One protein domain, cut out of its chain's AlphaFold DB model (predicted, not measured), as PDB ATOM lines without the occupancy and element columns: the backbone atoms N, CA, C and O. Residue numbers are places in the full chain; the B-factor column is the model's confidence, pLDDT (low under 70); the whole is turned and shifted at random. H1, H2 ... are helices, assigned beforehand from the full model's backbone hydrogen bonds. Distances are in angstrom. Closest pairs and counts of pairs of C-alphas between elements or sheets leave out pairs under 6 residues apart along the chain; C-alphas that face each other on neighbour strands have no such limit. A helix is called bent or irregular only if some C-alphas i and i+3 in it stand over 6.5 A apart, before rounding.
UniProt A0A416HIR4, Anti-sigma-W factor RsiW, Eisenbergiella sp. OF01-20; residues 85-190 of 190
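What this domain is: This is residues 85 to 190 of the 190 residues of the protein "Anti-sigma-W factor RsiW" of Eisenbergiella sp. OF01-20 (UniProt A0A416HIR4). Helices H1 and H2 make a V closed at its point by a tight link, H3 stands beyond the V's wide end, and the bent helix H4 runs back from H3 into the V with its arm H4a, then turns off past H2 with its arm H4b. Few contacts join these parts, and residues 183 to 190 stick out at the far end of H4b. The printed part has 106 residues with four named helices, in the order H1, H2, H3, H4, and no named strand; the class is all helix. It is loose, with a radius of gyration of the C-alphas of 17.8 A, and only just elongated, spanning 52 by 35 by 21 A.

How they stand to each other: H1, residues 85 to 109, and H2, residues 113 to 132, are close but not clearly touching, the C-alphas of Ser 107 and Glu 113 being closest at 7.3 A; they run opposite ways at a shallow tilt of 31 degrees. H3, residues 143 to 158, touches no helix. H4, residues 164 to 188, was assigned as one helix by its hydrogen bonds but is bent, with C-alphas 171 and 174 7.1 A apart; its arms H4a, residues 164 to 171, and H4b, residues 174 to 188, are only just about perpendicular at 72 degrees. H4b touches H2, closest at the C-alphas of Ala 124 and Ile 175, 6.5 A. Every O i to N i+4 pair is within hydrogen-bond range in H3, against 20 of 21 in H1, 15 of 16 in H2, 3 of 4 in H4a and 9 of 11 in H4b.

Where its parts are: H1 begins at C-alpha 85 (611.972, 714.930, 697.200) and measures 36.6 A, H2 28.7 A and H3 22.7 A. H4a measures 11.4 A; H4b, 22.2 A, ends at C-alpha 188 (590.485, 738.300, 666.246).

The domain as a whole: The C-alphas farthest apart, of Gly 111 and Asp 144, are 53.4 A apart. The printed part has no cut and no long link. Its mean pLDDT is 70.7, with residues 130 to 146 and 152 to 167 among those under 70.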
ATOM      1  N   LYS A  85     612.049 713.464 697.289       63.03
ATOM      2  CA  LYS A  85     611.972 714.930 697.200       63.03
ATOM      3  C   LYS A  85     611.423 715.409 695.855       63.03
ATOM      4  O   LYS A  85     610.645 716.362 695.841       63.03
ATOM      5  N   ILE A  86     611.768 714.748 694.749       65.88
ATOM      6  CA  ILE A  86     611.272 715.082 693.404       65.88
ATOM      7  C   ILE A  86     609.769 714.803 693.327       65.88
ATOM      8  O   ILE A  86     609.007 715.672 692.911       65.88
ATOM      9  N   ILE A  87     609.323 713.648 693.831       71.62
ATOM     10  CA  ILE A  87     607.900 713.271 693.847       71.62
ATOM     11  C   ILE A  87     607.073 714.286 694.646       71.62
ATOM     12  O   ILE A  87     606.047 714.759 694.163       71.62
ATOM     13  N   ARG A  88     607.541 714.691 695.837       72.06
ATOM     14  CA  ARG A  88     606.874 715.740 696.634       72.06
ATOM     15  C   ARG A  88     606.786 717.067 695.886       72.06
ATOM     16  O   ARG A  88     605.760 717.734 695.963       72.06
ATOM     17  N   LYS A  89     607.841 717.439 695.158       69.19
ATOM     18  CA  LYS A  89     607.886 718.680 694.377       69.19
ATOM     19  C   LYS A  89     606.893 718.654 693.214       69.19
ATOM     20  O   LYS A  89     606.180 719.631 693.023       69.19
ATOM     21  N   ILE A  90     606.791 717.528 692.505       75.56
ATOM     22  CA  ILE A  90     605.801 717.309 691.439       75.56
ATOM     23  C   ILE A  90     604.379 717.368 692.004       75.56
ATOM     24  O   ILE A  90     603.509 717.976 691.392       75.56
ATOM     25  N   TRP A  91     604.137 716.801 693.186       78.06
ATOM     26  CA  TRP A  91     602.822 716.837 693.830       78.06
ATOM     27  C   TRP A  91     602.413 718.253 694.250       78.06
ATOM     28  O   TRP A  91     601.298 718.678 693.962       78.06
ATOM     29  N   LEU A  92     603.330 719.011 694.864       78.50
ATOM     30  CA  LEU A  92     603.102 720.418 695.215       78.50
ATOM     31  C   LEU A  92     602.840 721.273 693.974       78.50
ATOM     32  O   LEU A  92     601.956 722.124 693.974       78.50
ATOM     33  N   GLN A  93     603.595 721.016 692.908       74.31
ATOM     34  CA  GLN A  93     603.408 721.669 691.624       74.31
ATOM     35  C   GLN A  93     602.038 721.313 691.031       74.31
ATOM     36  O   GLN A  93     601.300 722.208 690.641       74.31
ATOM     37  N   SER A  94     601.641 720.040 691.038       77.94
ATOM     38  CA  SER A  94     600.324 719.594 690.565       77.94
ATOM     39  C   SER A  94     599.175 720.228 691.365       77.94
ATOM     40  O   SER A  94     598.181 720.667 690.793       77.94
ATOM     41  N   LEU A  95     599.341 720.375 692.685       81.06
ATOM     42  CA  LEU A  95     598.386 721.071 693.549       81.06
ATOM     43  C   LEU A  95     598.277 722.564 693.194       81.06
ATOM     44  O   LEU A  95     597.175 723.104 693.145       81.06
ATOM     45  N   TRP A  96     599.401 723.216 692.884       81.62
ATOM     46  CA  TRP A  96     599.440 724.606 692.418       81.62
ATOM     47  C   TRP A  96     598.741 724.788 691.062       81.62
ATOM     48  O   TRP A  96     597.965 725.727 690.876       81.62
ATOM     49  N   TYR A  97     598.962 723.856 690.131       78.38
ATOM     50  CA  TYR A  97     598.297 723.826 688.827       78.38
ATOM     51  C   TYR A  97     596.806 723.524 688.897       78.38
ATOM     52  O   TYR A  97     596.093 723.921 687.987       78.38
ATOM     53  N   LEU A  98     596.331 722.826 689.928       80.56
ATOM     54  CA  LEU A  98     594.904 722.596 690.145       80.56
ATOM     55  C   LEU A  98     594.249 723.793 690.846       80.56
ATOM     56  O   LEU A  98     593.123 724.169 690.528       80.56
ATOM     57  N   PHE A  99     594.979 724.429 691.763       85.19
ATOM     58  CA  PHE A  99     594.519 725.606 692.491       85.19
ATOM     59  C   PHE A  99     594.178 726.767 691.552       85.19
ATOM     60  O   PHE A  99     593.120 727.373 691.688       85.19
ATOM     61  N   TRP A 100     595.036 727.050 690.573       82.62
ATOM     62  CA  TRP A 100     594.891 728.207 689.686       82.62
ATOM     63  C   TRP A 100     593.638 728.181 688.782       82.62
ATOM     64  O   TRP A 100     592.884 729.153 688.791       82.62
ATOM     65  N   PRO A 101     593.343 727.091 688.048       77.50
ATOM     66  CA  PRO A 101     592.116 726.943 687.267       77.50
ATOM     67  C   PRO A 101     590.860 726.920 688.135       77.50
ATOM     68  O   PRO A 101     589.846 727.494 687.748       77.50
ATOM     69  N   CYS A 102     590.913 726.305 689.321       79.69
ATOM     70  CA  CYS A 102     589.791 726.320 690.257       79.69
ATOM     71  C   CYS A 102     589.523 727.730 690.797       79.69
ATOM     72  O   CYS A 102     588.373 728.166 690.822       79.69
ATOM     73  N   LEU A 103     590.572 728.465 691.175       79.81
ATOM     74  CA  LEU A 103     590.475 729.856 691.613       79.81
ATOM     75  C   LEU A 103     589.922 730.742 690.489       79.81
ATOM     76  O   LEU A 103     589.013 731.537 690.729       79.81
ATOM     77  N   TYR A 104     590.410 730.565 689.259       76.56
ATOM     78  CA  TYR A 104     589.921 731.273 688.077       76.56
ATOM     79  C   TYR A 104     588.441 730.962 687.787       76.56
ATOM     80  O   TYR A 104     587.642 731.878 687.608       76.56
ATOM     81  N   ALA A 105     588.032 729.691 687.840       78.69
ATOM     82  CA  ALA A 105     586.647 729.274 687.607       78.69
ATOM     83  C   ALA A 105     585.663 729.815 688.662       78.69
ATOM     84  O   ALA A 105     584.576 730.279 688.318       78.69
ATOM     85  N   VAL A 106     586.039 729.801 689.946       80.44
ATOM     86  CA  VAL A 106     585.231 730.393 691.031       80.44
ATOM     87  C   VAL A 106     585.104 731.907 690.849       80.44
ATOM     88  O   VAL A 106     584.037 732.477 691.068       80.44
ATOM     89  N   SER A 107     586.174 732.546 690.388       70.31
ATOM     90  CA  SER A 107     586.231 733.987 690.155       70.31
ATOM     91  C   SER A 107     585.359 734.457 688.989       70.31
ATOM     92  O   SER A 107     584.724 735.507 689.088       70.31
ATOM     93  N   LEU A 108     585.257 733.662 687.917       70.94
ATOM     94  CA  LEU A 108     584.317 733.920 686.820       70.94
ATOM     95  C   LEU A 108     582.864 733.903 687.311       70.94
ATOM     96  O   LEU A 108     582.056 734.729 686.900       70.94
ATOM     97  N   LYS A 109     582.541 733.019 688.261       75.31
ATOM     98  CA  LYS A 109     581.203 732.949 688.863       75.31
ATOM     99  C   LYS A 109     580.891 734.143 689.781       75.31
ATOM    100  O   LYS A 109     579.722 734.438 690.004       75.31
ATOM    101  N   ALA A 110     581.914 734.829 690.296       79.12
ATOM    102  CA  ALA A 110     581.779 736.004 691.159       79.12
ATOM    103  C   ALA A 110     581.646 737.337 690.388       79.12
ATOM    104  O   ALA A 110     581.477 738.383 691.014       79.12
ATOM    105  N   GLY A 111     581.713 737.325 689.049       75.25
ATOM    106  CA  GLY A 111     581.561 738.528 688.214       75.25
ATOM    107  C   GLY A 111     582.765 739.481 688.250       75.25
ATOM    108  O   GLY A 111     582.638 740.659 687.929       75.25
ATOM    109  N   TRP A 112     583.943 739.006 688.667       70.38
ATOM    110  CA  TRP A 112     585.171 739.812 688.805       70.38
ATOM    111  C   TRP A 112     586.091 739.670 687.588       70.38
ATOM    112  O   TRP A 112     587.312 739.561 687.696       70.38
ATOM    113  N   GLU A 113     585.480 739.674 686.408       69.06
ATOM    114  CA  GLU A 113     586.080 739.258 685.136       69.06
ATOM    115  C   GLU A 113     587.326 740.089 684.792       69.06
ATOM    116  O   GLU A 113     588.371 739.559 684.424       69.06
ATOM    117  N   LYS A 114     587.249 741.411 684.987       68.44
ATOM    118  CA  LYS A 114     588.302 742.348 684.567       68.44
ATOM    119  C   LYS A 114     589.394 742.572 685.614       68.44
ATOM    120  O   LYS A 114     590.546 742.774 685.249       68.44
ATOM    121  N   GLN A 115     589.062 742.527 686.905       72.75
ATOM    122  CA  GLN A 115     590.021 742.844 687.976       72.75
ATOM    123  C   GLN A 115     591.071 741.745 688.163       72.75
ATOM    124  O   GLN A 115     592.242 742.016 688.417       72.75
ATOM    125  N   ILE A 116     590.662 740.493 687.983       70.94
ATOM    126  CA  ILE A 116     591.519 739.332 688.212       70.94
ATOM    127  C   ILE A 116     592.507 739.131 687.062       70.94
ATOM    128  O   ILE A 116     593.674 738.839 687.307       70.94
ATOM    129  N   LEU A 117     592.094 739.394 685.820       66.94
ATOM    130  CA  LEU A 117     592.993 739.380 684.664       66.94
ATOM    131  C   LEU A 117     594.070 740.470 684.749       66.94
ATOM    132  O   LEU A 117     595.225 740.208 684.424       66.94
ATOM    133  N   ILE A 118     593.724 741.666 685.234       68.69
ATOM    134  CA  ILE A 118     594.696 742.752 685.436       68.69
ATOM    135  C   ILE A 118     595.684 742.382 686.548       68.69
ATOM    136  O   ILE A 118     596.892 742.492 686.354       68.69
ATOM    137  N   ALA A 119     595.195 741.877 687.686       73.38
ATOM    138  CA  ALA A 119     596.051 741.450 688.790       73.38
ATOM    139  C   ALA A 119     596.995 740.306 688.382       73.38
ATOM    140  O   ALA A 119     598.191 740.354 688.672       73.38
ATOM    141  N   PHE A 120     596.490 739.310 687.652       74.12
ATOM    142  CA  PHE A 120     597.302 738.209 687.144       74.12
ATOM    143  C   PHE A 120     598.281 738.640 686.052       74.12
ATOM    144  O   PHE A 120     599.410 738.159 686.055       74.12
ATOM    145  N   GLY A 121     597.913 739.585 685.185       72.50
ATOM    146  CA  GLY A 121     598.825 740.186 684.210       72.50
ATOM    147  C   GLY A 121     599.972 740.959 684.869       72.50
ATOM    148  O   GLY A 121     601.125 740.796 684.474       72.50
ATOM    149  N   ILE A 122     599.687 741.728 685.925       77.38
ATOM    150  CA  ILE A 122     600.714 742.438 686.707       77.38
ATOM    151  C   ILE A 122     601.641 741.430 687.391       77.38
ATOM    152  O   ILE A 122     602.859 741.551 687.273       77.38
ATOM    153  N   PHE A 123     601.087 740.399 688.032       76.81
ATOM    154  CA  PHE A 123     601.872 739.362 688.704       76.81
ATOM    155  C   PHE A 123     602.734 738.560 687.716       76.81
ATOM    156  O   PHE A 123     603.907 738.312 687.984       76.81
ATOM    157  N   ALA A 124     602.194 738.225 686.538       73.25
ATOM    158  CA  ALA A 124     602.938 737.588 685.451       73.25
ATOM    159  C   ALA A 124     604.081 738.475 684.955       73.25
ATOM    160  O   ALA A 124     605.198 737.993 684.812       73.25
ATOM    161  N   SER A 125     603.813 739.765 684.725       75.50
ATOM    162  CA  SER A 125     604.817 740.723 684.252       75.50
ATOM    163  C   SER A 125     605.924 740.945 685.281       75.50
ATOM    164  O   SER A 125     607.089 741.001 684.910       75.50
ATOM    165  N   ALA A 126     605.580 740.986 686.571       76.81
ATOM    166  CA  ALA A 126     606.532 741.149 687.660       76.81
ATOM    167  C   ALA A 126     607.394 739.895 687.847       76.81
ATOM    168  O   ALA A 126     608.603 740.013 688.025       76.81
ATOM    169  N   ILE A 127     606.806 738.695 687.755       72.50
ATOM    170  CA  ILE A 127     607.578 737.445 687.788       72.50
ATOM    171  C   ILE A 127     608.443 737.318 686.535       72.50
ATOM    172  O   ILE A 127     609.593 736.915 686.648       72.50
ATOM    173  N   PHE A 128     607.923 737.666 685.357       72.25
ATOM    174  CA  PHE A 128     608.676 737.636 684.106       72.25
ATOM    175  C   PHE A 128     609.856 738.608 684.149       72.25
ATOM    176  O   PHE A 128     610.974 738.199 683.856       72.25
ATOM    177  N   ALA A 129     609.634 739.844 684.605       73.00
ATOM    178  CA  ALA A 129     610.691 740.816 684.852       73.00
ATOM    179  C   ALA A 129     611.706 740.273 685.867       73.00
ATOM    180  O   ALA A 129     612.885 740.231 685.566       73.00
ATOM    181  N   ALA A 130     611.271 739.736 687.009       69.19
ATOM    182  CA  ALA A 130     612.177 739.147 688.000       69.19
ATOM    183  C   ALA A 130     612.976 737.941 687.466       69.19
ATOM    184  O   ALA A 130     614.097 737.696 687.909       69.19
ATOM    185  N   LEU A 131     612.423 737.182 686.516       65.88
ATOM    186  CA  LEU A 131     613.111 736.067 685.863       65.88
ATOM    187  C   LEU A 131     614.116 736.528 684.805       65.88
ATOM    188  O   LEU A 131     615.156 735.889 684.645       65.88
ATOM    189  N   PHE A 132     613.799 737.608 684.095       61.94
ATOM    190  CA  PHE A 132     614.650 738.181 683.057       61.94
ATOM    191  C   PHE A 132     615.776 739.043 683.645       61.94
ATOM    192  O   PHE A 132     616.886 739.028 683.120       61.94
ATOM    193  N   GLU A 133     615.525 739.713 684.771       60.09
ATOM    194  CA  GLU A 133     616.463 740.655 685.391       60.09
ATOM    195  C   GLU A 133     617.582 739.973 686.198       60.09
ATOM    196  O   GLU A 133     618.555 740.636 686.543       60.09
ATOM    197  N   TYR A 134     617.487 738.677 686.538       57.16
ATOM    198  CA  TYR A 134     618.293 738.155 687.659       57.16
ATOM    199  C   TYR A 134     619.349 737.070 687.384       57.16
ATOM    200  O   TYR A 134     620.107 736.764 688.304       57.16
ATOM    201  N   PRO A 135     619.460 736.440 686.197       51.81
ATOM    202  CA  PRO A 135     620.793 735.893 685.879       51.81
ATOM    203  C   PRO A 135     621.184 735.824 684.399       51.81
ATOM    204  O   PRO A 135     622.351 735.588 684.110       51.81
ATOM    205  N   ALA A 136     620.268 735.984 683.443       52.56
ATOM    206  CA  ALA A 136     620.557 735.613 682.054       52.56
ATOM    207  C   ALA A 136     621.539 736.565 681.351       52.56
ATOM    208  O   ALA A 136     622.221 736.142 680.423       52.56
ATOM    209  N   TYR A 137     621.635 737.820 681.793       49.75
ATOM    210  CA  TYR A 137     622.476 738.823 681.134       49.75
ATOM    211  C   TYR A 137     623.952 738.770 681.579       49.75
ATOM    212  O   TYR A 137     624.844 739.004 680.770       49.75
ATOM    213  N   ASP A 138     624.225 738.389 682.834       48.88
ATOM    214  CA  ASP A 138     625.591 738.313 683.394       48.88
ATOM    215  C   ASP A 138     626.353 737.062 682.884       48.88
ATOM    216  O   ASP A 138     627.562 737.092 682.675       48.88
ATOM    217  N   ILE A 139     625.645 735.975 682.542       54.91
ATOM    218  CA  ILE A 139     626.259 734.711 682.073       54.91
ATOM    219  C   ILE A 139     626.969 734.858 680.707       54.91
ATOM    220  O   ILE A 139     627.828 734.042 680.373       54.91
ATOM    221  N   TYR A 140     626.647 735.882 679.910       55.78
ATOM    222  CA  TYR A 140     627.233 736.062 678.574       55.78
ATOM    223  C   TYR A 140     628.556 736.844 678.553       55.78
ATOM    224  O   TYR A 140     629.206 736.856 677.507       55.78
ATOM    225  N   PHE A 141     628.983 737.446 679.672       52.91
ATOM    226  CA  PHE A 141     630.184 738.297 679.721       52.91
ATOM    227  C   PHE A 141     631.328 737.774 680.610       52.91
ATOM    228  O   PHE A 141     632.435 738.299 680.506       52.91
ATOM    229  N   ASP A 142     631.111 736.738 681.429       64.88
ATOM    230  CA  ASP A 142     632.106 736.217 682.382       64.88
ATOM    231  C   ASP A 142     632.350 734.701 682.176       64.88
ATOM    232  O   ASP A 142     631.497 733.855 682.471       64.88
ATOM    233  N   ASP A 143     633.511 734.349 681.611       67.25
ATOM    234  CA  ASP A 143     633.858 732.982 681.176       67.25
ATOM    235  C   ASP A 143     634.006 731.997 682.360       67.25
ATOM    236  O   ASP A 143     633.754 730.791 682.219       67.25
ATOM    237  N   ASP A 144     634.332 732.499 683.557       69.62
ATOM    238  CA  ASP A 144     634.439 731.689 684.775       69.62
ATOM    239  C   ASP A 144     633.054 731.302 685.317       69.62
ATOM    240  O   ASP A 144     632.797 730.129 685.626       69.62
ATOM    241  N   LYS A 145     632.105 732.251 685.329       67.94
ATOM    242  CA  LYS A 145     630.706 731.978 685.704       67.94
ATOM    243  C   LYS A 145     630.031 731.015 684.730       67.94
ATOM    244  O   LYS A 145     629.229 730.173 685.143       67.94
ATOM    245  N   LYS A 146     630.382 731.093 683.443       65.94
ATOM    246  CA  LYS A 146     629.888 730.197 682.393       65.94
ATOM    247  C   LYS A 146     630.289 728.741 682.642       65.94
ATOM    248  O   LYS A 146     629.439 727.852 682.576       65.94
ATOM    249  N   LYS A 147     631.553 728.472 682.992       71.38
ATOM    250  CA  LYS A 147     631.994 727.112 683.360       71.38
ATOM    251  C   LYS A 147     631.245 726.586 684.576       71.38
ATOM    252  O   LYS A 147     630.757 725.455 684.551       71.38
ATOM    253  N   GLU A 148     631.122 727.396 685.623       73.00
ATOM    254  CA  GLU A 148     630.426 726.983 686.842       73.00
ATOM    255  C   GLU A 148     628.938 726.681 686.580       73.00
ATOM    256  O   GLU A 148     628.389 725.714 687.119       73.00
ATOM    257  N   TYR A 149     628.305 727.454 685.692       68.62
ATOM    258  CA  TYR A 149     626.946 727.217 685.214       68.62
ATOM    259  C   TYR A 149     626.815 725.867 684.498       68.62
ATOM    260  O   TYR A 149     625.989 725.052 684.907       68.62
ATOM    261  N   TYR A 150     627.661 725.564 683.506       68.12
ATOM    262  CA  TYR A 150     627.604 724.281 682.789       68.12
ATOM    263  C   TYR A 150     627.910 723.077 683.685       68.12
ATOM    264  O   TYR A 150     627.310 722.016 683.510       68.12
ATOM    265  N   VAL A 151     628.786 723.218 684.687       73.50
ATOM    266  CA  VAL A 151     629.019 722.152 685.675       73.50
ATOM    267  C   VAL A 151     627.780 721.933 686.548       73.50
ATOM    268  O   VAL A 151     627.412 720.784 686.819       73.50
ATOM    269  N   LYS A 152     627.109 723.006 686.984       69.19
ATOM    270  CA  LYS A 152     625.858 722.910 687.753       69.19
ATOM    271  C   LYS A 152     624.726 722.329 686.907       69.19
ATOM    272  O   LYS A 152     624.057 721.414 687.381       69.19
ATOM    273  N   GLU A 153     624.533 722.786 685.673       64.38
ATOM    274  CA  GLU A 153     623.514 722.242 684.768       64.38
ATOM    275  C   GLU A 153     623.801 720.793 684.386       64.38
ATOM    276  O   GLU A 153     622.903 719.960 684.466       64.38
ATOM    277  N   GLY A 154     625.055 720.440 684.097       66.06
ATOM    278  CA  GLY A 154     625.455 719.059 683.829       66.06
ATOM    279  C   GLY A 154     625.133 718.117 684.993       66.06
ATOM    280  O   GLY A 154     624.662 717.002 684.774       66.06
ATOM    281  N   LYS A 155     625.304 718.570 686.245       68.25
ATOM    282  CA  LYS A 155     624.879 717.810 687.435       68.25
ATOM    283  C   LYS A 155     623.356 717.669 687.529       68.25
ATOM    284  O   LYS A 155     622.879 716.599 687.889       68.25
ATOM    285  N   GLN A 156     622.595 718.714 687.200       63.03
ATOM    286  CA  GLN A 156     621.125 718.677 687.236       63.03
ATOM    287  C   GLN A 156     620.546 717.777 686.133       63.03
ATOM    288  O   GLN A 156     619.635 716.998 686.410       63.03
ATOM    289  N   LEU A 157     621.124 717.808 684.927       63.66
ATOM    290  CA  LEU A 157     620.749 716.946 683.802       63.66
ATOM    291  C   LEU A 157     621.019 715.469 684.109       63.66
ATOM    292  O   LEU A 157     620.150 714.630 683.881       63.66
ATOM    293  N   LYS A 158     622.175 715.151 684.712       62.28
ATOM    294  CA  LYS A 158     622.485 713.790 685.190       62.28
ATOM    295  C   LYS A 158     621.508 713.296 686.264       62.28
ATOM    296  O   LYS A 158     621.263 712.101 686.358       62.28
ATOM    297  N   GLN A 159     620.926 714.207 687.043       64.06
ATOM    298  CA  GLN A 159     619.916 713.905 688.064       64.06
ATOM    299  C   GLN A 159     618.478 713.865 687.513       64.06
ATOM    300  O   GLN A 159     617.535 713.704 688.287       64.06
ATOM    301  N   GLY A 160     618.281 714.035 686.200       61.69
ATOM    302  CA  GLY A 160     616.953 714.079 685.577       61.69
ATOM    303  C   GLY A 160     616.143 715.340 685.908       61.69
ATOM    304  O   GLY A 160     614.947 715.397 685.626       61.69
ATOM    305  N   ASN A 161     616.766 716.366 686.498       62.59
ATOM    306  CA  ASN A 161     616.137 717.667 686.696       62.59
ATOM    307  C   ASN A 161     616.239 718.469 685.391       62.59
ATOM    308  O   ASN A 161     617.335 718.733 684.902       62.59
ATOM    309  N   GLY A 162     615.093 718.880 684.839       62.62
ATOM    310  CA  GLY A 162     615.039 719.724 683.642       62.62
ATOM    311  C   GLY A 162     615.732 721.082 683.820       62.62
ATOM    312  O   GLY A 162     616.023 721.509 684.943       62.62
ATOM    313  N   ASN A 163     615.962 721.766 682.695       67.31
ATOM    314  CA  ASN A 163     616.725 723.015 682.648       67.31
ATOM    315  C   ASN A 163     616.172 724.084 683.601       67.31
ATOM    316  O   ASN A 163     614.960 724.136 683.839       67.31
ATOM    317  N   TRP A 164     617.030 724.979 684.106       65.50
ATOM    318  CA  TRP A 164     616.598 726.051 685.019       65.50
ATOM    319  C   TRP A 164     615.452 726.883 684.425       65.50
ATOM    320  O   TRP A 164     614.472 727.187 685.113       65.50
ATOM    321  N   LEU A 165     615.536 727.156 683.121       65.62
ATOM    322  CA  LEU A 165     614.504 727.858 682.366       65.62
ATOM    323  C   LEU A 165     613.210 727.046 682.260       65.62
ATOM    324  O   LEU A 165     612.145 727.569 682.559       65.62
ATOM    325  N   VAL A 166     613.291 725.756 681.918       69.12
ATOM    326  CA  VAL A 166     612.114 724.873 681.818       69.12
ATOM    327  C   VAL A 166     611.394 724.796 683.163       69.12
ATOM    328  O   VAL A 166     610.172 724.886 683.230       69.12
ATOM    329  N   ARG A 167     612.148 724.701 684.259       69.94
ATOM    330  CA  ARG A 167     611.589 724.598 685.606       69.94
ATOM    331  C   ARG A 167     610.842 725.862 686.031       69.94
ATOM    332  O   ARG A 167     609.824 725.741 686.698       69.94
ATOM    333  N   ASN A 168     611.311 727.046 685.638       72.25
ATOM    334  CA  ASN A 168     610.602 728.305 685.890       72.25
ATOM    335  C   ASN A 168     609.450 728.550 684.902       72.25
ATOM    336  O   ASN A 168     608.382 729.000 685.305       72.25
ATOM    337  N   LEU A 169     609.627 728.200 683.625       75.00
ATOM    338  CA  LEU A 169     608.617 728.352 682.573       75.00
ATOM    339  C   LEU A 169     607.351 727.546 682.874       75.00
ATOM    340  O   LEU A 169     606.238 728.026 682.684       75.00
ATOM    341  N   VAL A 170     607.527 726.332 683.395       76.62
ATOM    342  CA  VAL A 170     606.431 725.473 683.840       76.62
ATOM    343  C   VAL A 170     605.595 726.219 684.893       76.62
ATOM    344  O   VAL A 170     604.405 726.432 684.680       76.62
ATOM    345  N   TRP A 171     606.195 726.780 685.943       72.12
ATOM    346  CA  TRP A 171     605.452 727.535 686.968       72.12
ATOM    347  C   TRP A 171     604.679 728.756 686.441       72.12
ATOM    348  O   TRP A 171     603.671 729.134 687.037       72.12
ATOM    349  N   LEU A 172     605.106 729.340 685.320       73.50
ATOM    350  CA  LEU A 172     604.431 730.468 684.674       73.50
ATOM    351  C   LEU A 172     603.293 730.064 683.724       73.50
ATOM    352  O   LEU A 172     602.397 730.866 683.463       73.50
ATOM    353  N   LEU A 173     603.278 728.818 683.249       78.75
ATOM    354  CA  LEU A 173     602.299 728.296 682.291       78.75
ATOM    355  C   LEU A 173     600.820 728.548 682.673       78.75
ATOM    356  O   LEU A 173     600.079 729.024 681.811       78.75
ATOM    357  N   PRO A 174     600.355 728.321 683.921       73.62
ATOM    358  CA  PRO A 174     598.945 728.523 684.266       73.62
ATOM    359  C   PRO A 174     598.532 730.004 684.286       73.62
ATOM    360  O   PRO A 174     597.344 730.299 684.209       73.62
ATOM    361  N   ILE A 175     599.499 730.924 684.351       74.19
ATOM    362  CA  ILE A 175     599.277 732.375 684.294       74.19
ATOM    363  C   ILE A 175     599.333 732.875 682.843       74.19
ATOM    364  O   ILE A 175     598.551 733.734 682.439       74.19
ATOM    365  N   ILE A 176     600.240 732.307 682.044       76.38
ATOM    366  CA  ILE A 176     600.442 732.670 680.636       76.38
ATOM    367  C   ILE A 176     599.251 732.240 679.772       76.38
ATOM    368  O   ILE A 176     598.826 732.998 678.905       76.38
ATOM    369  N   VAL A 177     598.688 731.049 680.004       79.12
ATOM    370  CA  VAL A 177     597.606 730.502 679.166       79.12
ATOM    371  C   VAL A 177     596.355 731.403 679.141       79.12
ATOM    372  O   VAL A 177     595.924 731.747 678.042       79.12
ATOM    373  N   PRO A 178     595.794 731.865 680.278       73.06
ATOM    374  CA  PRO A 178     594.656 732.792 680.271       73.06
ATOM    375  C   PRO A 178     594.962 734.133 679.588       73.06
ATOM    376  O   PRO A 178     594.122 734.667 678.868       73.06
ATOM    377  N   MET A 179     596.176 734.661 679.778       72.88
ATOM    378  CA  MET A 179     596.612 735.927 679.180       72.88
ATOM    379  C   MET A 179     596.714 735.828 677.651       72.88
ATOM    380  O   MET A 179     596.229 736.711 676.943       72.88
ATOM    381  N   LEU A 180     597.269 734.725 677.136       74.94
ATOM    382  CA  LEU A 180     597.339 734.466 675.697       74.94
ATOM    383  C   LEU A 180     595.950 734.288 675.075       74.94
ATOM    384  O   LEU A 180     595.707 734.825 674.000       74.94
ATOM    385  N   VAL A 181     595.034 733.581 675.742       80.62
ATOM    386  CA  VAL A 181     593.662 733.379 675.238       80.62
ATOM    387  C   VAL A 181     592.922 734.713 675.079       80.62
ATOM    388  O   VAL A 181     592.272 734.931 674.057       80.62
ATOM    389  N   GLU A 182     593.063 735.633 676.033       71.19
ATOM    390  CA  GLU A 182     592.455 736.970 675.963       71.19
ATOM    391  C   GLU A 182     593.105 737.843 674.870       71.19
ATOM    392  O   GLU A 182     592.403 738.490 674.092       71.19
ATOM    393  N   LEU A 183     594.441 737.836 674.764       76.19
ATOM    394  CA  LEU A 183     595.174 738.572 673.723       76.19
ATOM    395  C   LEU A 183     594.757 738.115 672.317       76.19
ATOM    396  O   LEU A 183     594.485 738.938 671.444       76.19
ATOM    397  N   VAL A 184     594.677 736.800 672.120       78.62
ATOM    398  CA  VAL A 184     594.242 736.191 670.863       78.62
ATOM    399  C   VAL A 184     592.784 736.559 670.577       78.62
ATOM    400  O   VAL A 184     592.480 736.995 669.470       78.62
ATOM    401  N   SER A 185     591.898 736.489 671.573       78.56
ATOM    402  CA  SER A 185     590.485 736.868 671.412       78.56
ATOM    403  C   SER A 185     590.313 738.334 670.997       78.56
ATOM    404  O   SER A 185     589.459 738.640 670.171       78.56
ATOM    405  N   ARG A 186     591.154 739.243 671.506       74.56
ATOM    406  CA  ARG A 186     591.156 740.662 671.113       74.56
ATOM    407  C   ARG A 186     591.719 740.910 669.717       74.56
ATOM    408  O   ARG A 186     591.206 741.781 669.027       74.56
ATOM    409  N   LEU A 187     592.744 740.166 669.305       77.88
ATOM    410  CA  LEU A 187     593.318 740.268 667.959       77.88
ATOM    411  C   LEU A 187     592.354 739.785 666.872       77.88
ATOM    412  O   LEU A 187     592.371 740.331 665.780       77.88
ATOM    413  N   PHE A 188     591.519 738.787 667.168       77.25
ATOM    414  CA  PHE A 188     590.485 738.300 666.246       77.25
ATOM    415  C   PHE A 188     589.179 739.111 666.290       77.25
ATOM    416  O   PHE A 188     588.335 738.941 665.414       77.25
ATOM    417  N   ALA A 189     588.990 739.957 667.307       71.19
ATOM    418  CA  ALA A 189     587.831 740.845 667.437       71.19
ATOM    419  C   ALA A 189     588.044 742.241 666.811       71.19
ATOM    420  O   ALA A 189     587.105 743.038 666.794       71.19
ATOM    421  N   VAL A 190     589.262 742.533 666.336       57.69
ATOM    422  CA  VAL A 190     589.641 743.711 665.532       57.69
ATOM    423  C   VAL A 190     589.584 743.348 664.056       57.69
ATOM    424  O   VAL A 190     589.039 744.168 663.288       57.69
TER     425      VAL A 190